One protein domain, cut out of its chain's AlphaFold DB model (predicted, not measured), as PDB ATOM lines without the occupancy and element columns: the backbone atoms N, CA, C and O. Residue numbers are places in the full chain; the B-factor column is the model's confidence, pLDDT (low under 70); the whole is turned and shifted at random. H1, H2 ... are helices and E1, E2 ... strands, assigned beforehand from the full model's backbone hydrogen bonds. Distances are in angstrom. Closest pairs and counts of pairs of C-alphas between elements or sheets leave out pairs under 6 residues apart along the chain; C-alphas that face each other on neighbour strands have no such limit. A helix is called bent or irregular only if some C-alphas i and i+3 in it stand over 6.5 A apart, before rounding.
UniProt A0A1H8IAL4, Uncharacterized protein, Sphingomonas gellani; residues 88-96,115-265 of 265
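What this domain is: This is residues 88 to 96 and 115 to 265 of the 265 residues of an uncharacterized protein of Sphingomonas gellani (UniProt A0A1H8IAL4). A strongly twisted antiparallel sheet of four strands forms the core, with helices H4, H5 and H6 packed on it. The long bent helix H2 runs as an arc round the outside, packing on H3, H4 and H5, while the tail after E4 folds back to pair briefly with edge strand E2. The printed part has 160 residues, with six named helices and four named strands in the order H1, H2, H3, H4, E1, H5, E2, E3, H6, E4; the sheet's order is E2, E3, E1, E4. The class is mixed, helices and strands, and the whole is compact, with a radius of gyration of the C-alphas of 13.9 A and spans of 38 by 33 by 29 A.

Where its parts are: H1 is residues 91 to 96, beginning at C-alpha 91 (-18.561, -99.311, 67.795). H2, residues 115 to 141, was assigned as one helix by its hydrogen bonds but is bent: C-alphas 127 and 130 are 7.5 A apart. Its arms are H2a, residues 115 to 127, 18.6 A, and H2b, residues 130 to 141, 16.8 A. H3 is residues 145 to 149 and H4 152 to 164, 18.1 A. E1, residues 175 to 182, 18.7 A, bends by 78 degrees at residue 179. H5 is residues 187 to 203, 24.9 A; E2 is 211 to 215, E3 222 to 226, H6 232 to 244, 18.6 A, and E4 251 to 254, ending at C-alpha 254 (-8.856, -105.579, 59.654).

How they stand to each other: E2 and E3 form a hairpin, with N 212 and O 225 2.8 A apart. E3 and E1 have N 224 and O 180 at 2.8 A, and E1 and E4 have N 176 and O 253 at 2.8 A, within hydrogen-bond range. H5 and H6 are on one face of the sheet, two layers, at heights of 9.0 A and 7.5 A. E1, H5, E2 and E3, H6, E4 are split strand-helix-strand units, another strand lying between their two strands, with right-handed crossovers. H4 is on the sheet at a height of 8.6 A; H1 and H3 only graze it. H2a touches H4, closest C-alphas Gly 121 and Gly 160, 3.9 A. H2b touches H5, closest C-alphas Arg 137 and Ala 189, 5.8 A. Every O i to N i+4 pair is within hydrogen-bond range in H1, H2a, H2b, H3, H4 and H6; in H5, 12 of 13 are.

The domain as a whole: The C-alphas farthest apart, Asn 116 and Gly 203, are 40.2 A apart. Residues 97 to 114 are not printed, with 12.6 A between C-alphas 96 and 115; of the links printed whole, none is long. Confidence is under 70 at residues 88 to 96, 120 and 264 to 265.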
ATOM      1  N   LEU A  88     -22.537 -96.128  71.308       45.66
ATOM      2  CA  LEU A  88     -22.417 -97.593  71.154       45.66
ATOM      3  C   LEU A  88     -22.978 -98.156  69.848       45.66
ATOM      4  O   LEU A  88     -22.655 -99.282  69.481       45.66
ATOM      5  N   ASN A  89     -23.770 -97.394  69.098       53.50
ATOM      6  CA  ASN A  89     -24.543 -97.978  68.003       53.50
ATOM      7  C   ASN A  89     -23.717 -98.386  66.764       53.50
ATOM      8  O   ASN A  89     -24.181 -99.130  65.905       53.50
ATOM      9  N   LEU A  90     -22.475 -97.910  66.666       53.69
ATOM     10  CA  LEU A  90     -21.553 -98.294  65.598       53.69
ATOM     11  C   LEU A  90     -20.352 -99.050  66.141       53.69
ATOM     12  O   LEU A  90     -20.037-100.085  65.578       53.69
ATOM     13  N   GLN A  91     -19.735 -98.619  67.247       54.66
ATOM     14  CA  GLN A  91     -18.561 -99.311  67.795       54.66
ATOM     15  C   GLN A  91     -18.879-100.756  68.192       54.66
ATOM     16  O   GLN A  91     -18.149-101.660  67.804       54.66
ATOM     17  N   THR A  92     -20.000-100.998  68.877       57.41
ATOM     18  CA  THR A  92     -20.418-102.361  69.236       57.41
ATOM     19  C   THR A  92     -20.811-103.168  68.007       57.41
ATOM     20  O   THR A  92     -20.507-104.349  67.941       57.41
ATOM     21  N   ALA A  93     -21.425-102.544  67.000       59.59
ATOM     22  CA  ALA A  93     -21.751-103.211  65.740       59.59
ATOM     23  C   ALA A  93     -20.495-103.544  64.909       59.59
ATOM     24  O   ALA A  93     -20.451-104.576  64.248       59.59
ATOM     25  N   ILE A  94     -19.464-102.697  64.961       57.75
ATOM     26  CA  ILE A  94     -18.148-102.917  64.354       57.75
ATOM     27  C   ILE A  94     -17.441-104.059  65.077       57.75
ATOM     28  O   ILE A  94     -16.984-104.989  64.421       57.75
ATOM     29  N   ASP A  95     -17.391-104.021  66.410       63.53
ATOM     30  CA  ASP A  95     -16.800-105.080  67.228       63.53
ATOM     31  C   ASP A  95     -17.542-106.414  67.006       63.53
ATOM     32  O   ASP A  95     -16.897-107.442  66.819       63.53
ATOM     33  N   TYR A  96     -18.876-106.377  66.897       63.25
ATOM     34  CA  TYR A  96     -19.730-107.520  66.555       63.25
ATOM     35  C   TYR A  96     -19.448-108.072  65.148       63.25
ATOM     36  O   TYR A  96     -19.213-109.266  64.982       63.25
ATOM     37  N   ARG A 115     -24.164-105.456  56.435       72.88
ATOM     38  CA  ARG A 115     -24.492-104.674  55.225       72.88
ATOM     39  C   ARG A 115     -25.200-103.361  55.554       72.88
ATOM     40  O   ARG A 115     -24.825-102.327  55.010       72.88
ATOM     41  N   ASN A 116     -26.189-103.390  56.445       70.12
ATOM     42  CA  ASN A 116     -26.926-102.192  56.853       70.12
ATOM     43  C   ASN A 116     -26.034-101.216  57.623       70.12
ATOM     44  O   ASN A 116     -26.071-100.018  57.356       70.12
ATOM     45  N   VAL A 117     -25.175-101.736  58.504       70.00
ATOM     46  CA  VAL A 117     -24.139-100.955  59.188       70.00
ATOM     47  C   VAL A 117     -23.221-100.301  58.158       70.00
ATOM     48  O   VAL A 117     -23.004 -99.098  58.229       70.00
ATOM     49  N   SER A 118     -22.776-101.030  57.131       71.75
ATOM     50  CA  SER A 118     -21.911-100.453  56.091       71.75
ATOM     51  C   SER A 118     -22.575 -99.373  55.255       71.75
ATOM     52  O   SER A 118     -21.952 -98.350  54.967       71.75
ATOM     53  N   LYS A 119     -23.850 -99.561  54.907       76.50
ATOM     54  CA  LYS A 119     -24.642 -98.540  54.220       76.50
ATOM     55  C   LYS A 119     -24.772 -97.276  55.076       76.50
ATOM     56  O   LYS A 119     -24.470 -96.188  54.598       76.50
ATOM     57  N   LEU A 120     -25.136 -97.435  56.350       68.25
ATOM     58  CA  LEU A 120     -25.239 -96.331  57.304       68.25
ATOM     59  C   LEU A 120     -23.890 -95.627  57.508       68.25
ATOM     60  O   LEU A 120     -23.839 -94.406  57.625       68.25
ATOM     61  N   GLY A 121     -22.794 -96.388  57.515       73.00
ATOM     62  CA  GLY A 121     -21.434 -95.863  57.558       73.00
ATOM     63  C   GLY A 121     -21.131 -94.939  56.384       73.00
ATOM     64  O   GLY A 121     -20.703 -93.806  56.590       73.00
ATOM     65  N   GLY A 122     -21.436 -95.388  55.163       73.62
ATOM     66  CA  GLY A 122     -21.307 -94.582  53.947       73.62
ATOM     67  C   GLY A 122     -22.141 -93.296  53.980       73.62
ATOM     68  O   GLY A 122     -21.639 -92.225  53.643       73.62
ATOM     69  N   GLU A 123     -23.390 -93.381  54.440       75.88
ATOM     70  CA  GLU A 123     -24.275 -92.216  54.590       75.88
ATOM     71  C   GLU A 123     -23.744 -91.226  55.641       75.88
ATOM     72  O   GLU A 123     -23.718 -90.016  55.401       75.88
ATOM     73  N   ARG A 124     -23.245 -91.723  56.782       72.69
ATOM     74  CA  ARG A 124     -22.642 -90.878  57.823       72.69
ATOM     75  C   ARG A 124     -21.356 -90.208  57.363       72.69
ATOM     76  O   ARG A 124     -21.192 -89.028  57.643       72.69
ATOM     77  N   LEU A 125     -20.494 -90.909  56.628       79.62
ATOM     78  CA  LEU A 125     -19.268 -90.339  56.061       79.62
ATOM     79  C   LEU A 125     -19.545 -89.136  55.167       79.62
ATOM     80  O   LEU A 125     -18.847 -88.126  55.247       79.62
ATOM     81  N   ALA A 126     -20.567 -89.243  54.317       80.00
ATOM     82  CA  ALA A 126     -20.976 -88.140  53.461       80.00
ATOM     83  C   ALA A 126     -21.487 -86.952  54.293       80.00
ATOM     84  O   ALA A 126     -21.147 -85.807  54.000       80.00
ATOM     85  N   ALA A 127     -22.247 -87.222  55.357       77.44
ATOM     86  CA  ALA A 127     -22.795 -86.193  56.237       77.44
ATOM     87  C   ALA A 127     -21.737 -85.512  57.132       77.44
ATOM     88  O   ALA A 127     -21.842 -84.316  57.394       77.44
ATOM     89  N   SER A 128     -20.712 -86.236  57.601       77.88
ATOM     90  CA  SER A 128     -19.706 -85.717  58.545       77.88
ATOM     91  C   SER A 128     -18.513 -85.020  57.889       77.88
ATOM     92  O   SER A 128     -17.734 -84.367  58.586       77.88
ATOM     93  N   ALA A 129     -18.351 -85.116  56.566       81.12
ATOM     94  CA  ALA A 129     -17.132 -84.690  55.877       81.12
ATOM     95  C   ALA A 129     -16.807 -83.187  56.015       81.12
ATOM     96  O   ALA A 129     -15.646 -82.822  56.241       81.12
ATOM     97  N   SER A 130     -17.798 -82.296  55.891       82.31
ATOM     98  CA  SER A 130     -17.578 -80.841  55.963       82.31
ATOM     99  C   SER A 130     -17.177 -80.404  57.375       82.31
ATOM    100  O   SER A 130     -16.129 -79.778  57.555       82.31
ATOM    101  N   SER A 131     -17.949 -80.821  58.377       84.31
ATOM    102  CA  SER A 131     -17.684 -80.549  59.792       84.31
ATOM    103  C   SER A 131     -16.345 -81.135  60.242       84.31
ATOM    104  O   SER A 131     -15.552 -80.435  60.870       84.31
ATOM    105  N   ALA A 132     -16.036 -82.381  59.864       86.75
ATOM    106  CA  ALA A 132     -14.757 -83.009  60.188       86.75
ATOM    107  C   ALA A 132     -13.574 -82.246  59.579       86.75
ATOM    108  O   ALA A 132     -12.577 -82.016  60.259       86.75
ATOM    109  N   THR A 133     -13.699 -81.783  58.330       89.75
ATOM    110  CA  THR A 133     -12.653 -80.982  57.676       89.75
ATOM    111  C   THR A 133     -12.413 -79.661  58.408       89.75
ATOM    112  O   THR A 133     -11.263 -79.275  58.616       89.75
ATOM    113  N   GLN A 134     -13.477 -78.960  58.805       89.00
ATOM    114  CA  GLN A 134     -13.352 -77.675  59.489       89.00
ATOM    115  C   GLN A 134     -12.719 -77.828  60.876       89.00
ATOM    116  O   GLN A 134     -11.748 -77.134  61.175       89.00
ATOM    117  N   VAL A 135     -13.204 -78.770  61.691       87.56
ATOM    118  CA  VAL A 135     -12.650 -79.018  63.033       87.56
ATOM    119  C   VAL A 135     -11.194 -79.474  62.945       87.56
ATOM    120  O   VAL A 135     -10.356 -78.989  63.703       87.56
ATOM    121  N   ALA A 136     -10.858 -80.336  61.980       89.50
ATOM    122  CA  ALA A 136      -9.484 -80.764  61.749       89.50
ATOM    123  C   ALA A 136      -8.553 -79.596  61.398       89.50
ATOM    124  O   ALA A 136      -7.463 -79.494  61.952       89.50
ATOM    125  N   ARG A 137      -8.973 -78.685  60.510       90.62
ATOM    126  CA  ARG A 137      -8.175 -77.497  60.155       90.62
ATOM    127  C   ARG A 137      -7.935 -76.587  61.358       90.62
ATOM    128  O   ARG A 137      -6.819 -76.098  61.537       90.62
ATOM    129  N   THR A 138      -8.951 -76.393  62.196       88.81
ATOM    130  CA  THR A 138      -8.818 -75.621  63.437       88.81
ATOM    131  C   THR A 138      -7.829 -76.282  64.393       88.81
ATOM    132  O   THR A 138      -6.900 -75.622  64.850       88.81
ATOM    133  N   ALA A 139      -7.963 -77.592  64.625       89.75
ATOM    134  CA  ALA A 139      -7.058 -78.361  65.479       89.75
ATOM    135  C   ALA A 139      -5.602 -78.299  64.989       89.75
ATOM    136  O   ALA A 139      -4.692 -78.078  65.784       89.75
ATOM    137  N   VAL A 140      -5.386 -78.408  63.673       90.94
ATOM    138  CA  VAL A 140      -4.058 -78.254  63.056       90.94
ATOM    139  C   VAL A 140      -3.481 -76.867  63.319       90.94
ATOM    140  O   VAL A 140      -2.319 -76.764  63.707       90.94
ATOM    141  N   THR A 141      -4.286 -75.817  63.134       91.19
ATOM    142  CA  THR A 141      -3.871 -74.418  63.342       91.19
ATOM    143  C   THR A 141      -3.492 -74.161  64.800       91.19
ATOM    144  O   THR A 141      -2.513 -73.476  65.076       91.19
ATOM    145  N   GLN A 142      -4.237 -74.751  65.734       89.62
ATOM    146  CA  GLN A 142      -3.997 -74.647  67.175       89.62
ATOM    147  C   GLN A 142      -2.915 -75.609  67.686       89.62
ATOM    148  O   GLN A 142      -2.588 -75.575  68.867       89.62
ATOM    149  N   GLN A 143      -2.366 -76.464  66.815       87.31
ATOM    150  CA  GLN A 143      -1.427 -77.532  67.169       87.31
ATOM    151  C   GLN A 143      -1.953 -78.503  68.241       87.31
ATOM    152  O   GLN A 143      -1.171 -79.126  68.960       87.31
ATOM    153  N   ASP A 144      -3.275 -78.678  68.325       86.69
ATOM    154  CA  ASP A 144      -3.904 -79.613  69.254       86.69
ATOM    155  C   ASP A 144      -4.672 -80.710  68.501       86.69
ATOM    156  O   ASP A 144      -5.897 -80.650  68.366       86.69
ATOM    157  N   PRO A 145      -3.986 -81.766  68.022       84.69
ATOM    158  CA  PRO A 145      -4.641 -82.859  67.303       84.69
ATOM    159  C   PRO A 145      -5.670 -83.590  68.176       84.69
ATOM    160  O   PRO A 145      -6.614 -84.181  67.652       84.69
ATOM    161  N   LYS A 146      -5.528 -83.533  69.509       84.69
ATOM    162  CA  LYS A 146      -6.460 -84.164  70.448       84.69
ATOM    163  C   LYS A 146      -7.821 -83.467  70.438       84.69
ATOM    164  O   LYS A 146      -8.831 -84.151  70.589       84.69
ATOM    165  N   ALA A 147      -7.863 -82.155  70.190       85.94
ATOM    166  CA  ALA A 147      -9.111 -81.410  70.044       85.94
ATOM    167  C   ALA A 147      -9.970 -81.954  68.894       85.94
ATOM    168  O   ALA A 147     -11.169 -82.153  69.074       85.94
ATOM    169  N   PHE A 148      -9.368 -82.266  67.737       87.50
ATOM    170  CA  PHE A 148     -10.096 -82.935  66.655       87.50
ATOM    171  C   PHE A 148     -10.442 -84.374  67.026       87.50
ATOM    172  O   PHE A 148     -11.610 -84.734  66.942       87.50
ATOM    173  N   LEU A 149      -9.467 -85.184  67.453       86.12
ATOM    174  CA  LEU A 149      -9.658 -86.625  67.676       86.12
ATOM    175  C   LEU A 149     -10.721 -86.955  68.733       86.12
ATOM    176  O   LEU A 149     -11.346 -88.003  68.637       86.12
ATOM    177  N   ASN A 150     -10.949 -86.057  69.692       85.62
ATOM    178  CA  ASN A 150     -11.986 -86.202  70.717       85.62
ATOM    179  C   ASN A 150     -13.268 -85.412  70.398       85.62
ATOM    180  O   ASN A 150     -14.180 -85.347  71.224       85.62
ATOM    181  N   SER A 151     -13.342 -84.770  69.230       83.81
ATOM    182  CA  SER A 151     -14.532 -84.040  68.807       83.81
ATOM    183  C   SER A 151     -15.635 -84.997  68.337       83.81
ATOM    184  O   SER A 151     -15.340 -86.051  67.762       83.81
ATOM    185  N   PRO A 152     -16.915 -84.594  68.444       81.69
ATOM    186  CA  PRO A 152     -18.021 -85.347  67.852       81.69
ATOM    187  C   PRO A 152     -17.847 -85.592  66.345       81.69
ATOM    188  O   PRO A 152     -18.291 -86.611  65.822       81.69
ATOM    189  N   ALA A 153     -17.169 -84.679  65.640       85.38
ATOM    190  CA  ALA A 153     -16.906 -84.813  64.213       85.38
ATOM    191  C   ALA A 153     -15.927 -85.959  63.904       85.38
ATOM    192  O   ALA A 153     -16.148 -86.700  62.947       85.38
ATOM    193  N   ALA A 154     -14.883 -86.143  64.720       85.12
ATOM    194  CA  ALA A 154     -13.963 -87.271  64.569       85.12
ATOM    195  C   ALA A 154     -14.619 -88.598  64.951       85.12
ATOM    196  O   ALA A 154     -14.461 -89.575  64.223       85.12
ATOM    197  N   ALA A 155     -15.413 -88.627  66.026       83.06
ATOM    198  CA  ALA A 155     -16.172 -89.815  66.408       83.06
ATOM    199  C   ALA A 155     -17.131 -90.256  65.285       83.06
ATOM    200  O   ALA A 155     -17.155 -91.426  64.895       83.06
ATOM    201  N   ALA A 156     -17.866 -89.305  64.695       80.44
ATOM    202  CA  ALA A 156     -18.752 -89.567  63.564       80.44
ATOM    203  C   ALA A 156     -17.992 -90.069  62.325       80.44
ATOM    204  O   ALA A 156     -18.437 -91.024  61.686       80.44
ATOM    205  N   GLN A 157     -16.835 -89.471  62.018       86.75
ATOM    206  CA  GLN A 157     -15.995 -89.886  60.896       86.75
ATOM    207  C   GLN A 157     -15.435 -91.303  61.104       86.75
ATOM    208  O   GLN A 157     -15.554 -92.138  60.207       86.75
ATOM    209  N   ASN A 158     -14.909 -91.604  62.298       87.00
ATOM    210  CA  ASN A 158     -14.375 -92.921  62.665       87.00
ATOM    211  C   ASN A 158     -15.443 -94.002  62.533       87.00
ATOM    212  O   ASN A 158     -15.228 -95.012  61.863       87.00
ATOM    213  N   ALA A 159     -16.613 -93.757  63.122       80.06
ATOM    214  CA  ALA A 159     -17.738 -94.673  63.049       80.06
ATOM    215  C   ALA A 159     -18.203 -94.880  61.600       80.06
ATOM    216  O   ALA A 159     -18.488 -96.006  61.200       80.06
ATOM    217  N   GLY A 160     -18.237 -93.809  60.802       82.00
ATOM    218  CA  GLY A 160     -18.571 -93.863  59.386       82.00
ATOM    219  C   GLY A 160     -17.606 -94.734  58.574       82.00
ATOM    220  O   GLY A 160     -18.054 -95.612  57.836       82.00
ATOM    221  N   VAL A 161     -16.291 -94.534  58.742       86.00
ATOM    222  CA  VAL A 161     -15.250 -95.323  58.054       86.00
ATOM    223  C   VAL A 161     -15.356 -96.780  58.463       86.00
ATOM    224  O   VAL A 161     -15.493 -97.656  57.614       86.00
ATOM    225  N   ALA A 162     -15.329 -97.044  59.764       83.38
ATOM    226  CA  ALA A 162     -15.314 -98.398  60.281       83.38
ATOM    227  C   ALA A 162     -16.541 -99.193  59.827       83.38
ATOM    228  O   ALA A 162     -16.417-100.346  59.415       83.38
ATOM    229  N   ALA A 163     -17.706 -98.546  59.826       79.81
ATOM    230  CA  ALA A 163     -18.931 -99.128  59.327       79.81
ATOM    231  C   ALA A 163     -18.883 -99.371  57.820       79.81
ATOM    232  O   ALA A 163     -19.122-100.501  57.413       79.81
ATOM    233  N   ALA A 164     -18.505 -98.388  56.992       82.50
ATOM    234  CA  ALA A 164     -18.381 -98.572  55.539       82.50
ATOM    235  C   ALA A 164     -17.457 -99.745  55.160       82.50
ATOM    236  O   ALA A 164     -17.656-100.413  54.145       82.50
ATOM    237  N   GLU A 165     -16.468-100.018  56.006       83.00
ATOM    238  CA  GLU A 165     -15.480-101.075  55.828       83.00
ATOM    239  C   GLU A 165     -15.895-102.430  56.462       83.00
ATOM    240  O   GLU A 165     -15.195-103.437  56.305       83.00
ATOM    241  N   ALA A 166     -17.042-102.500  57.154       77.56
ATOM    242  CA  ALA A 166     -17.473-103.672  57.924       77.56
ATOM    243  C   ALA A 166     -17.974-104.840  57.053       77.56
ATOM    244  O   ALA A 166     -17.700-105.994  57.369       77.56
ATOM    245  N   ALA A 167     -18.684-104.577  55.950       70.75
ATOM    246  CA  ALA A 167     -19.327-105.628  55.147       70.75
ATOM    247  C   ALA A 167     -18.388-106.385  54.202       70.75
ATOM    248  O   ALA A 167     -18.801-107.395  53.625       70.75
ATOM    249  N   ARG A 168     -17.162-105.905  53.981       73.88
ATOM    250  CA  ARG A 168     -16.223-106.595  53.092       73.88
ATOM    251  C   ARG A 168     -15.354-107.582  53.859       73.88
ATOM    252  O   ARG A 168     -15.011-107.308  54.998       73.88
ATOM    253  N   PRO A 169     -14.972-108.716  53.251       77.25
ATOM    254  CA  PRO A 169     -13.978-109.603  53.841       77.25
ATOM    255  C   PRO A 169     -12.621-108.896  53.951       77.25
ATOM    256  O   PRO A 169     -12.357-107.909  53.262       77.25
ATOM    257  N   ALA A 170     -11.762-109.391  54.843       83.12
ATOM    258  CA  ALA A 170     -10.415-108.857  54.992       83.12
ATOM    259  C   ALA A 170      -9.628-109.145  53.711       83.12
ATOM    260  O   ALA A 170      -9.752-110.227  53.139       83.12
ATOM    261  N   ALA A 171      -8.862-108.165  53.244       85.00
ATOM    262  CA  ALA A 171      -7.987-108.343  52.092       85.00
ATOM    263  C   ALA A 171      -6.697-109.077  52.480       85.00
ATOM    264  O   ALA A 171      -6.074-109.710  51.635       85.00
ATOM    265  N   SER A 172      -6.302-108.987  53.751       86.56
ATOM    266  CA  SER A 172      -5.128-109.653  54.303       86.56
ATOM    267  C   SER A 172      -5.359-110.033  55.773       86.56
ATOM    268  O   SER A 172      -6.379-109.680  56.363       86.56
ATOM    269  N   GLY A 173      -4.413-110.758  56.377       84.62
ATOM    270  CA  GLY A 173      -4.424-111.067  57.813       84.62
ATOM    271  C   GLY A 173      -3.974-109.907  58.712       84.62
ATOM    272  O   GLY A 173      -3.888-110.078  59.925       84.62
ATOM    273  N   ARG A 174      -3.653-108.745  58.134       90.00
ATOM    274  CA  ARG A 174      -3.174-107.571  58.870       90.00
ATOM    275  C   ARG A 174      -4.331-106.838  59.536       90.00
ATOM    276  O   ARG A 174      -5.428-106.749  58.987       90.00
ATOM    277  N   TRP A 175      -4.041-106.231  60.675       90.31
ATOM    278  CA  TRP A 175      -4.952-105.358  61.398       90.31
ATOM    279  C   TRP A 175      -4.304-104.019  61.722       90.31
ATOM    280  O   TRP A 175      -3.087-103.892  61.879       90.31
ATOM    281  N   PHE A 176      -5.156-103.014  61.858       91.25
ATOM    282  CA  PHE A 176      -4.785-101.653  62.185       91.25
ATOM    283  C   PHE A 176      -5.450-101.220  63.486       91.25
ATOM    284  O   PHE A 176      -6.620-101.512  63.726       91.25
ATOM    285  N   ALA A 177      -4.710-100.483  64.311       91.06
ATOM    286  CA  ALA A 177      -5.274 -99.732  65.425       91.06
ATOM    287  C   ALA A 177      -5.496 -98.291  64.960       91.06
ATOM    288  O   ALA A 177      -4.545 -97.514  64.878       91.06
ATOM    289  N   VAL A 178      -6.728 -97.955  64.601       91.31
ATOM    290  CA  VAL A 178      -7.106 -96.646  64.070       91.31
ATOM    291  C   VAL A 178      -7.293 -95.678  65.232       91.31
ATOM    292  O   VAL A 178      -8.064 -95.942  66.151       91.31
ATOM    293  N   VAL A 179      -6.570 -94.560  65.198       89.75
ATOM    294  CA  VAL A 179      -6.654 -93.480  66.194       89.75
ATOM    295  C   VAL A 179      -7.634 -92.399  65.743       89.75
ATOM    296  O   VAL A 179      -8.301 -91.778  66.564       89.75
ATOM    297  N   GLY A 180      -7.729 -92.170  64.436       90.19
ATOM    298  CA  GLY A 180      -8.602 -91.160  63.857       90.19
ATOM    299  C   GLY A 180      -8.753 -91.342  62.359       90.19
ATOM    300  O   GLY A 180      -7.972 -92.045  61.720       90.19
ATOM    301  N   THR A 181      -9.752 -90.691  61.786       91.50
ATOM    302  CA  THR A 181     -10.030 -90.741  60.356       91.50
ATOM    303  C   THR A 181     -10.432 -89.361  59.855       91.50
ATOM    304  O   THR A 181     -10.927 -88.525  60.612       91.50
ATOM    305  N   LEU A 182     -10.188 -89.105  58.573       92.62
ATOM    306  CA  LEU A 182     -10.533 -87.853  57.910       92.62
ATOM    307  C   LEU A 182     -11.074 -88.107  56.506       92.62
ATOM    308  O   LEU A 182     -10.649 -89.054  55.840       92.62
ATOM    309  N   PRO A 183     -11.968 -87.239  56.016       91.06
ATOM    310  CA  PRO A 183     -12.459 -87.333  54.652       91.06
ATOM    311  C   PRO A 183     -11.335 -87.083  53.640       91.06
ATOM    312  O   PRO A 183     -10.383 -86.339  53.891       91.06
ATOM    313  N   GLN A 184     -11.495 -87.644  52.441       90.06
ATOM    314  CA  GLN A 184     -10.552 -87.469  51.330       90.06
ATOM    315  C   GLN A 184     -10.315 -86.002  50.926       90.06
ATOM    316  O   GLN A 184      -9.282 -85.684  50.348       90.06
ATOM    317  N   SER A 185     -11.258 -85.106  51.232       89.00
ATOM    318  CA  SER A 185     -11.194 -83.667  50.943       89.00
ATOM    319  C   SER A 185     -10.243 -82.891  51.861       89.00
ATOM    320  O   SER A 185     -10.060 -81.687  51.674       89.00
ATOM    321  N   ALA A 186      -9.644 -83.544  52.860       88.25
ATOM    322  CA  ALA A 186      -8.787 -82.912  53.857       88.25
ATOM    323  C   ALA A 186      -7.311 -83.380  53.829       88.25
ATOM    324  O   ALA A 186      -6.721 -83.501  54.903       88.25
ATOM    325  N   PRO A 187      -6.658 -83.604  52.664       87.81
ATOM    326  CA  PRO A 187      -5.324 -84.216  52.620       87.81
ATOM    327  C   PRO A 187      -4.266 -83.389  53.369       87.81
ATOM    328  O   PRO A 187      -3.468 -83.945  54.116       87.81
ATOM    329  N   GLY A 188      -4.313 -82.054  53.268       86.88
ATOM    330  CA  GLY A 188      -3.380 -81.178  53.989       86.88
ATOM    331  C   GLY A 188      -3.542 -81.212  55.515       86.88
ATOM    332  O   GLY A 188      -2.562 -81.066  56.241       86.88
ATOM    333  N   ALA A 189      -4.762 -81.447  56.016       89.56
ATOM    334  CA  ALA A 189      -5.001 -81.572  57.454       89.56
ATOM    335  C   ALA A 189      -4.545 -82.938  57.988       89.56
ATOM    336  O   ALA A 189      -4.083 -83.023  59.121       89.56
ATOM    337  N   VAL A 190      -4.628 -83.992  57.169       91.50
ATOM    338  CA  VAL A 190      -4.223 -85.358  57.538       91.50
ATOM    339  C   VAL A 190      -2.737 -85.424  57.870       91.50
ATOM    340  O   VAL A 190      -2.389 -85.890  58.952       91.50
ATOM    341  N   GLY A 191      -1.873 -84.921  56.984       89.62
ATOM    342  CA  GLY A 191      -0.425 -84.918  57.208       89.62
ATOM    343  C   GLY A 191      -0.030 -84.158  58.467       89.62
ATOM    344  O   GLY A 191       0.702 -84.663  59.317       89.62
ATOM    345  N   ALA A 192      -0.589 -82.959  58.636       91.00
ATOM    346  CA  ALA A 192      -0.331 -82.137  59.810       91.00
ATOM    347  C   ALA A 192      -0.809 -82.804  61.110       91.00
ATOM    348  O   ALA A 192      -0.048 -82.846  62.077       91.00
ATOM    349  N   LEU A 193      -2.016 -83.386  61.125       91.06
ATOM    350  CA  LEU A 193      -2.520 -84.142  62.275       91.06
ATOM    351  C   LEU A 193      -1.652 -85.366  62.572       91.06
ATOM    352  O   LEU A 193      -1.362 -85.618  63.737       91.06
ATOM    353  N   ALA A 194      -1.197 -86.097  61.551       90.75
ATOM    354  CA  ALA A 194      -0.312 -87.246  61.727       90.75
ATOM    355  C   ALA A 194       1.016 -86.844  62.385       90.75
ATOM    356  O   ALA A 194       1.444 -87.485  63.345       90.75
ATOM    357  N   ARG A 195       1.648 -85.756  61.920       89.25
ATOM    358  CA  ARG A 195       2.891 -85.224  62.507       89.25
ATOM    359  C   ARG A 195       2.696 -84.763  63.952       89.25
ATOM    360  O   ARG A 195       3.478 -85.134  64.823       89.25
ATOM    361  N   GLN A 196       1.642 -83.991  64.219       90.19
ATOM    362  CA  GLN A 196       1.342 -83.498  65.567       90.19
ATOM    363  C   GLN A 196       1.009 -84.649  66.528       90.19
ATOM    364  O   GLN A 196       1.424 -84.639  67.686       90.19
ATOM    365  N   LEU A 197       0.288 -85.667  66.049       88.94
ATOM    366  CA  LEU A 197      -0.022 -86.854  66.836       88.94
ATOM    367  C   LEU A 197       1.242 -87.671  67.129       88.94
ATOM    368  O   LEU A 197       1.421 -88.083  68.270       88.94
ATOM    369  N   ASN A 198       2.136 -87.843  66.151       89.25
ATOM    370  CA  ASN A 198       3.437 -88.486  66.356       89.25
ATOM    371  C   ASN A 198       4.250 -87.797  67.458       89.25
ATOM    372  O   ASN A 198       4.672 -88.466  68.396       89.25
ATOM    373  N   ALA A 199       4.392 -86.467  67.404       86.38
ATOM    374  CA  ALA A 199       5.104 -85.706  68.434       86.38
ATOM    375  C   ALA A 199       4.488 -85.903  69.832       86.38
ATOM    376  O   ALA A 199       5.191 -86.047  70.833       86.38
ATOM    377  N   ARG A 200       3.154 -85.968  69.910       83.81
ATOM    378  CA  ARG A 200       2.444 -86.188  71.174       83.81
ATOM    379  C   ARG A 200       2.606 -87.610  71.710       83.81
ATOM    380  O   ARG A 200       2.762 -87.786  72.915       83.81
ATOM    381  N   LEU A 201       2.531 -88.618  70.842       81.62
ATOM    382  CA  LEU A 201       2.691 -90.022  71.225       81.62
ATOM    383  C   LEU A 201       4.138 -90.331  71.627       81.62
ATOM    384  O   LEU A 201       4.341 -91.059  72.597       81.62
ATOM    385  N   GLN A 202       5.119 -89.713  70.967       83.44
ATOM    386  CA  GLN A 202       6.523 -89.756  71.375       83.44
ATOM    387  C   GLN A 202       6.696 -89.238  72.811       83.44
ATOM    388  O   GLN A 202       7.288 -89.913  73.650       83.44
ATOM    389  N   GLY A 203       6.079 -88.098  73.147       76.75
ATOM    390  CA  GLY A 203       6.067 -87.565  74.517       76.75
ATOM    391  C   GLY A 203       5.378 -88.469  75.552       76.75
ATOM    392  O   GLY A 203       5.601 -88.309  76.749       76.75
ATOM    393  N   ALA A 204       4.565 -89.434  75.110       71.88
ATOM    394  CA  ALA A 204       3.916 -90.441  75.950       71.88
ATOM    395  C   ALA A 204       4.676 -91.786  75.990       71.88
ATOM    396  O   ALA A 204       4.149 -92.765  76.521       71.88
ATOM    397  N   GLY A 205       5.894 -91.849  75.438       72.12
ATOM    398  CA  GLY A 205       6.758 -93.034  75.461       72.12
ATOM    399  C   GLY A 205       6.479 -94.061  74.360       72.12
ATOM    400  O   GLY A 205       6.939 -95.198  74.462       72.12
ATOM    401  N   LEU A 206       5.719 -93.700  73.320       77.62
ATOM    402  CA  LEU A 206       5.577 -94.538  72.127       77.62
ATOM    403  C   LEU A 206       6.732 -94.309  71.137       77.62
ATOM    404  O   LEU A 206       7.349 -93.247  71.170       77.62
ATOM    405  N   PRO A 207       7.013 -95.280  70.243       77.69
ATOM    406  CA  PRO A 207       8.071 -95.144  69.248       77.69
ATOM    407  C   PRO A 207       7.896 -93.925  68.337       77.69
ATOM    408  O   PRO A 207       6.774 -93.529  68.005       77.69
ATOM    409  N   ASP A 208       9.018 -93.385  67.871       77.62
ATOM    410  CA  ASP A 208       9.033 -92.342  66.849       77.62
ATOM    411  C   ASP A 208       8.332 -92.826  65.573       77.62
ATOM    412  O   ASP A 208       8.518 -93.961  65.129       77.62
ATOM    413  N   ASN A 209       7.552 -91.939  64.949       81.19
ATOM    414  CA  ASN A 209       6.823 -92.195  63.699       81.19
ATOM    415  C   ASN A 209       5.788 -93.333  63.754       81.19
ATOM    416  O   ASN A 209       5.437 -93.886  62.709       81.19
ATOM    417  N   ASP A 210       5.273 -93.646  64.943       87.88
ATOM    418  CA  ASP A 210       4.282 -94.701  65.152       87.88
ATOM    419  C   ASP A 210       2.923 -94.438  64.473       87.88
ATOM    420  O   ASP A 210       2.177 -95.375  64.207       87.88
ATOM    421  N   VAL A 211       2.568 -93.191  64.163       90.75
ATOM    422  CA  VAL A 211       1.339 -92.864  63.426       90.75
ATOM    423  C   VAL A 211       1.582 -92.974  61.932       90.75
ATOM    424  O   VAL A 211       2.426 -92.261  61.385       90.75
ATOM    425  N   HIS A 212       0.773 -93.796  61.270       92.00
ATOM    426  CA  HIS A 212       0.746 -94.002  59.828       92.00
ATOM    427  C   HIS A 212      -0.568 -93.550  59.208       92.00
ATOM    428  O   HIS A 212      -1.619 -93.602  59.840       92.00
ATOM    429  N   VAL A 213      -0.504 -93.117  57.954       93.12
ATOM    430  CA  VAL A 213      -1.657 -92.696  57.166       93.12
ATOM    431  C   VAL A 213      -1.943 -93.760  56.118       93.12
ATOM    432  O   VAL A 213      -1.082 -94.136  55.320       93.12
ATOM    433  N   TYR A 214      -3.185 -94.218  56.095       93.56
ATOM    434  CA  TYR A 214      -3.698 -95.139  55.096       93.56
ATOM    435  C   TYR A 214      -4.889 -94.521  54.382       93.56
ATOM    436  O   TYR A 214      -5.768 -93.934  55.008       93.56
ATOM    437  N   ARG A 215      -4.958 -94.687  53.065       93.50
ATOM    438  CA  ARG A 215      -6.178 -94.465  52.298       93.50
ATOM    439  C   ARG A 215      -6.970 -95.764  52.274       93.50
ATOM    440  O   ARG A 215      -6.523 -96.787  51.747       93.50
ATOM    441  N   THR A 216      -8.157 -95.701  52.854       91.44
ATOM    442  CA  THR A 216      -9.104 -96.814  52.883       91.44
ATOM    443  C   THR A 216      -9.660 -97.082  51.483       91.44
ATOM    444  O   THR A 216      -9.822 -96.164  50.678       91.44
ATOM    445  N   ARG A 217      -9.934 -98.350  51.163       89.12
ATOM    446  CA  ARG A 217     -10.354 -98.748  49.812       89.12
ATOM    447  C   ARG A 217     -11.825 -98.463  49.538       89.12
ATOM    448  O   ARG A 217     -12.190 -98.217  48.392       89.12
ATOM    449  N   ILE A 218     -12.679 -98.592  50.549       85.38
ATOM    450  CA  ILE A 218     -14.131 -98.581  50.357       85.38
ATOM    451  C   ILE A 218     -14.653 -97.174  50.599       85.38
ATOM    452  O   ILE A 218     -15.357 -96.631  49.753       85.38
ATOM    453  N   SER A 219     -14.261 -96.562  51.715       86.00
ATOM    454  CA  SER A 219     -14.698 -95.204  52.041       86.00
ATOM    455  C   SER A 219     -13.894 -94.099  51.346       86.00
ATOM    456  O   SER A 219     -14.290 -92.935  51.410       86.00
ATOM    457  N   ASN A 220     -12.753 -94.430  50.723       88.94
ATOM    458  CA  ASN A 220     -11.753 -93.487  50.192       88.94
ATOM    459  C   ASN A 220     -11.221 -92.464  51.215       88.94
ATOM    460  O   ASN A 220     -10.446 -91.580  50.858       88.94
ATOM    461  N   SER A 221     -11.609 -92.581  52.486       91.75
ATOM    462  CA  SER A 221     -11.169 -91.713  53.574       91.75
ATOM    463  C   SER A 221      -9.748 -92.059  54.001       91.75
ATOM    464  O   SER A 221      -9.247 -93.158  53.732       91.75
ATOM    465  N   PHE A 222      -9.113 -91.127  54.702       94.00
ATOM    466  CA  PHE A 222      -7.828 -91.338  55.347       94.00
ATOM    467  C   PHE A 222      -8.029 -91.897  56.753       94.00
ATOM    468  O   PHE A 222      -8.856 -91.393  57.511       94.00
ATOM    469  N   ALA A 223      -7.253 -92.913  57.109       92.88
ATOM    470  CA  ALA A 223      -7.172 -93.488  58.439       92.88
ATOM    471  C   ALA A 223      -5.772 -93.255  59.013       92.88
ATOM    472  O   ALA A 223      -4.767 -93.568  58.377       92.88
ATOM    473  N   LEU A 224      -5.725 -92.701  60.221       93.00
ATOM    474  CA  LEU A 224      -4.528 -92.532  61.035       93.00
ATOM    475  C   LEU A 224      -4.414 -93.755  61.940       93.00
ATOM    476  O   LEU A 224      -5.257 -93.955  62.816       93.00
ATOM    477  N   THR A 225      -3.400 -94.583  61.734       92.31
ATOM    478  CA  THR A 225      -3.201 -95.829  62.477       92.31
ATOM    479  C   THR A 225      -1.969 -95.739  63.357       92.31
ATOM    480  O   THR A 225      -0.983 -95.125  62.980       92.31
ATOM    481  N   SER A 226      -2.002 -96.384  64.515       89.44
ATOM    482  CA  SER A 226      -0.852 -96.511  65.409       89.44
ATOM    483  C   SER A 226      -0.169 -97.866  65.201       89.44
ATOM    484  O   SER A 226      -0.758 -98.924  65.460       89.44
ATOM    485  N   GLY A 227       1.085 -97.820  64.763       82.12
ATOM    486  CA  GLY A 227       1.900 -98.919  64.262       82.12
ATOM    487  C   GLY A 227       1.471 -99.424  62.880       82.12
ATOM    488  O   GLY A 227       0.460 -98.998  62.313       82.12
ATOM    489  N   THR A 228       2.239-100.379  62.361       78.62
ATOM    490  CA  THR A 228       1.955-101.113  61.120       78.62
ATOM    491  C   THR A 228       1.545-102.551  61.415       78.62
ATOM    492  O   THR A 228       2.006-103.126  62.395       78.62
ATOM    493  N   ASP A 229       0.725-103.123  60.534       75.19
ATOM    494  CA  ASP A 229       0.622-104.565  60.269       75.19
ATOM    495  C   ASP A 229       0.558-105.447  61.519       75.19
ATOM    496  O   ASP A 229       1.441-106.261  61.780       75.19
ATOM    497  N   LYS A 230      -0.499-105.268  62.311       80.69
ATOM    498  CA  LYS A 230      -0.672-105.964  63.591       80.69
ATOM    499  C   LYS A 230      -1.466-107.250  63.430       80.69
ATOM    500  O   LYS A 230      -2.234-107.394  62.477       80.69
ATOM    501  N   SER A 231      -1.332-108.151  64.401       89.44
ATOM    502  CA  SER A 231      -2.349-109.177  64.621       89.44
ATOM    503  C   SER A 231      -3.650-108.525  65.110       89.44
ATOM    504  O   SER A 231      -3.659-107.382  65.583       89.44
ATOM    505  N   GLU A 232      -4.763-109.247  65.011       86.12
ATOM    506  CA  GLU A 232      -6.049-108.789  65.542       86.12
ATOM    507  C   GLU A 232      -5.971-108.456  67.038       86.12
ATOM    508  O   GLU A 232      -6.436-107.399  67.481       86.12
ATOM    509  N   GLU A 233      -5.350-109.342  67.815       84.69
ATOM    510  CA  GLU A 233      -5.200-109.189  69.257       84.69
ATOM    511  C   GLU A 233      -4.373-107.946  69.604       84.69
ATOM    512  O   GLU A 233      -4.805-107.122  70.419       84.69
ATOM    513  N   ASP A 234      -3.248-107.747  68.914       88.81
ATOM    514  CA  ASP A 234      -2.371-106.591  69.101       88.81
ATOM    515  C   ASP A 234      -3.059-105.282  68.713       88.81
ATOM    516  O   ASP A 234      -2.935-104.270  69.411       88.81
ATOM    517  N   ALA A 235      -3.813-105.275  67.610       88.69
ATOM    518  CA  ALA A 235      -4.572-104.107  67.180       88.69
ATOM    519  C   ALA A 235      -5.644-103.730  68.214       88.69
ATOM    520  O   ALA A 235      -5.759-102.560  68.591       88.69
ATOM    521  N   ARG A 236      -6.384-104.717  68.739       86.31
ATOM    522  CA  ARG A 236      -7.387-104.516  69.799       86.31
ATOM    523  C   ARG A 236      -6.746-104.031  71.099       86.31
ATOM    524  O   ARG A 236      -7.252-103.094  71.724       86.31
ATOM    525  N   ALA A 237      -5.626-104.626  71.508       86.06
ATOM    526  CA  ALA A 237      -4.876-104.205  72.688       86.06
ATOM    527  C   ALA A 237      -4.363-102.767  72.545       86.06
ATOM    528  O   ALA A 237      -4.532-101.952  73.459       86.06
ATOM    529  N   ARG A 238      -3.829-102.420  71.370       88.00
ATOM    530  CA  ARG A 238      -3.369-101.068  71.055       88.00
ATOM    531  C   ARG A 238      -4.507-100.054  71.080       88.00
ATOM    532  O   ARG A 238      -4.351 -99.008  71.703       88.00
ATOM    533  N   ALA A 239      -5.652-100.362  70.477       86.31
ATOM    534  CA  ALA A 239      -6.828 -99.494  70.510       86.31
ATOM    535  C   ALA A 239      -7.306 -99.230  71.952       86.31
ATOM    536  O   ALA A 239      -7.589 -98.089  72.314       86.31
ATOM    537  N   ARG A 240      -7.319-100.256  72.821       84.56
ATOM    538  CA  ARG A 240      -7.620-100.086  74.258       84.56
ATOM    539  C   ARG A 240      -6.610 -99.181  74.962       84.56
ATOM    540  O   ARG A 240      -6.996 -98.352  75.782       84.56
ATOM    541  N   MET A 241      -5.323 -99.338  74.663       85.25
ATOM    542  CA  MET A 241      -4.268 -98.489  75.221       85.25
ATOM    543  C   MET A 241      -4.435 -97.024  74.798       85.25
ATOM    544  O   MET A 241      -4.384 -96.144  75.652       85.25
ATOM    545  N   LEU A 242      -4.714 -96.766  73.519       84.94
ATOM    546  CA  LEU A 242      -4.975 -95.422  72.994       84.94
ATOM    547  C   LEU A 242      -6.202 -94.778  73.655       84.94
ATOM    548  O   LEU A 242      -6.143 -93.622  74.069       84.94
ATOM    549  N   ARG A 243      -7.280 -95.543  73.862       84.56
ATOM    550  CA  ARG A 243      -8.452 -95.069  74.614       84.56
ATOM    551  C   ARG A 243      -8.106 -94.657  76.040       84.56
ATOM    552  O   ARG A 243      -8.513 -93.585  76.478       84.56
ATOM    553  N   ARG A 244      -7.288 -95.448  76.741       83.25
ATOM    554  CA  ARG A 244      -6.786 -95.096  78.084       83.25
ATOM    555  C   ARG A 244      -5.872 -93.867  78.081       83.25
ATOM    556  O   ARG A 244      -5.881 -93.117  79.047       83.25
ATOM    557  N   ALA A 245      -5.150 -93.619  76.989       80.19
ATOM    558  CA  ALA A 245      -4.374 -92.393  76.778       80.19
ATOM    559  C   ALA A 245      -5.245 -91.169  76.397       80.19
ATOM    560  O   ALA A 245      -4.737 -90.059  76.206       80.19
ATOM    561  N   GLY A 246      -6.567 -91.347  76.316       79.56
ATOM    562  CA  GLY A 246      -7.535 -90.282  76.086       79.56
ATOM    563  C   GLY A 246      -7.907 -90.048  74.622       79.56
ATOM    564  O   GLY A 246      -8.396 -88.958  74.335       79.56
ATOM    565  N   PHE A 247      -7.678 -91.023  73.733       82.12
ATOM    566  CA  PHE A 247      -8.224 -91.064  72.367       82.12
ATOM    567  C   PHE A 247      -9.502 -91.911  72.365       82.12
ATOM    568  O   PHE A 247      -9.444 -93.119  72.131       82.12
ATOM    569  N   SER A 248     -10.639 -91.302  72.716       76.44
ATOM    570  CA  SER A 248     -11.893 -92.004  73.053       76.44
ATOM    571  C   SER A 248     -12.378 -92.974  71.982       76.44
ATOM    572  O   SER A 248     -12.863 -94.056  72.310       76.44
ATOM    573  N   ASP A 249     -12.189 -92.604  70.720       80.12
ATOM    574  CA  ASP A 249     -12.770 -93.291  69.571       80.12
ATOM    575  C   ASP A 249     -11.740 -94.123  68.805       80.12
ATOM    576  O   ASP A 249     -11.896 -94.352  67.609       80.12
ATOM    577  N   ALA A 250     -10.665 -94.559  69.474       83.81
ATOM    578  CA  ALA A 250      -9.691 -95.464  68.877       83.81
ATOM    579  C   ALA A 250     -10.215 -96.912  68.836       83.81
ATOM    580  O   ALA A 250     -10.622 -97.480  69.860       83.81
ATOM    581  N   PHE A 251     -10.136 -97.538  67.662       85.94
ATOM    582  CA  PHE A 251     -10.692 -98.866  67.383       85.94
ATOM    583  C   PHE A 251      -9.732 -99.740  66.566       85.94
ATOM    584  O   PHE A 251      -8.746 -99.261  66.010       85.94
ATOM    585  N   ALA A 252      -9.997-101.047  66.525       87.75
ATOM    586  CA  ALA A 252      -9.240-101.996  65.713       87.75
ATOM    587  C   ALA A 252     -10.019-102.349  64.443       87.75
ATOM    588  O   ALA A 252     -11.234-102.526  64.492       87.75
ATOM    589  N   GLN A 253      -9.320-102.463  63.318       86.88
ATOM    590  CA  GLN A 253      -9.931-102.760  62.027       86.88
ATOM    591  C   GLN A 253      -9.041-103.699  61.208       86.88
ATOM    592  O   GLN A 253      -7.837-103.449  61.115       86.88
ATOM    593  N   PRO A 254      -9.603-104.759  60.598       88.06
ATOM    594  CA  PRO A 254      -8.856-105.579  59.654       88.06
ATOM    595  C   PRO A 254      -8.504-104.771  58.407       88.06
ATOM    596  O   PRO A 254      -9.255-103.892  57.977       88.06
ATOM    597  N   ASP A 255      -7.391-105.118  57.778       89.06
ATOM    598  CA  ASP A 255      -7.016-104.563  56.491       89.06
ATOM    599  C   ASP A 255      -8.020-104.986  55.411       89.06
ATOM    600  O   ASP A 255      -8.198-106.168  55.102       89.06
ATOM    601  N   ARG A 256      -8.693-103.995  54.819       88.62
ATOM    602  CA  ARG A 256      -9.650-104.171  53.714       88.62
ATOM    603  C   ARG A 256      -9.046-103.775  52.359       88.62
ATOM    604  O   ARG A 256      -9.765-103.402  51.429       88.62
ATOM    605  N   GLY A 257      -7.723-103.852  52.240       88.06
ATOM    606  CA  GLY A 257      -6.962-103.475  51.051       88.06
ATOM    607  C   GLY A 257      -6.589-102.002  51.089       88.06
ATOM    608  O   GLY A 257      -6.699-101.308  50.078       88.06
ATOM    609  N   TRP A 258      -6.244-101.513  52.278       91.12
ATOM    610  CA  TRP A 258      -5.874-100.127  52.498       91.12
ATOM    611  C   TRP A 258      -4.521 -99.843  51.851       91.12
ATOM    612  O   TRP A 258      -3.587-100.637  51.937       91.12
ATOM    613  N   SER A 259      -4.412 -98.691  51.199       91.88
ATOM    614  CA  SER A 259      -3.169 -98.255  50.561       91.88
ATOM    615  C   SER A 259      -2.434 -97.298  51.485       91.88
ATOM    616  O   SER A 259      -3.032 -96.380  52.043       91.88
ATOM    617  N   ARG A 260      -1.139 -97.527  51.690       91.12
ATOM    618  CA  ARG A 260      -0.311 -96.637  52.505       91.12
ATOM    619  C   ARG A 260      -0.199 -95.283  51.799       91.12
ATOM    620  O   ARG A 260       0.100 -95.247  50.613       91.12
ATOM    621  N   ALA A 261      -0.459 -94.203  52.530       88.62
ATOM    622  CA  ALA A 261      -0.459 -92.822  52.037       88.62
ATOM    623  C   ALA A 261       0.391 -91.924  52.956       88.62
ATOM    624  O   ALA A 261       0.027 -90.796  53.289       88.62
ATOM    625  N   ASP A 262       1.505 -92.481  53.439       77.06
ATOM    626  CA  ASP A 262       2.454 -91.802  54.326       77.06
ATOM    627  C   ASP A 262       3.236 -90.683  53.616       77.06
ATOM    628  O   ASP A 262       3.882 -89.884  54.278       77.06
ATOM    629  N   ASP A 263       3.169 -90.600  52.291       72.50
ATOM    630  CA  ASP A 263       3.690 -89.496  51.479       72.50
ATOM    631  C   ASP A 263       2.919 -88.182  51.687       72.50
ATOM    632  O   ASP A 263       3.428 -87.111  51.376       72.50
ATOM    633  N   LEU A 264       1.718 -88.248  52.269       63.03
ATOM    634  CA  LEU A 264       0.951 -87.074  52.696       63.03
ATOM    635  C   LEU A 264       1.460 -86.459  54.011       63.03
ATOM    636  O   LEU A 264       0.842 -85.510  54.500       63.03
ATOM    637  N   ARG A 265       2.512 -87.027  54.616       56.16
ATOM    638  CA  ARG A 265       3.124 -86.560  55.870       56.16
ATOM    639  C   ARG A 265       3.911 -85.270  55.741       56.16
ATOM    640  O   ARG A 265       4.117 -84.721  54.646       56.16
TER     641      ARG A 265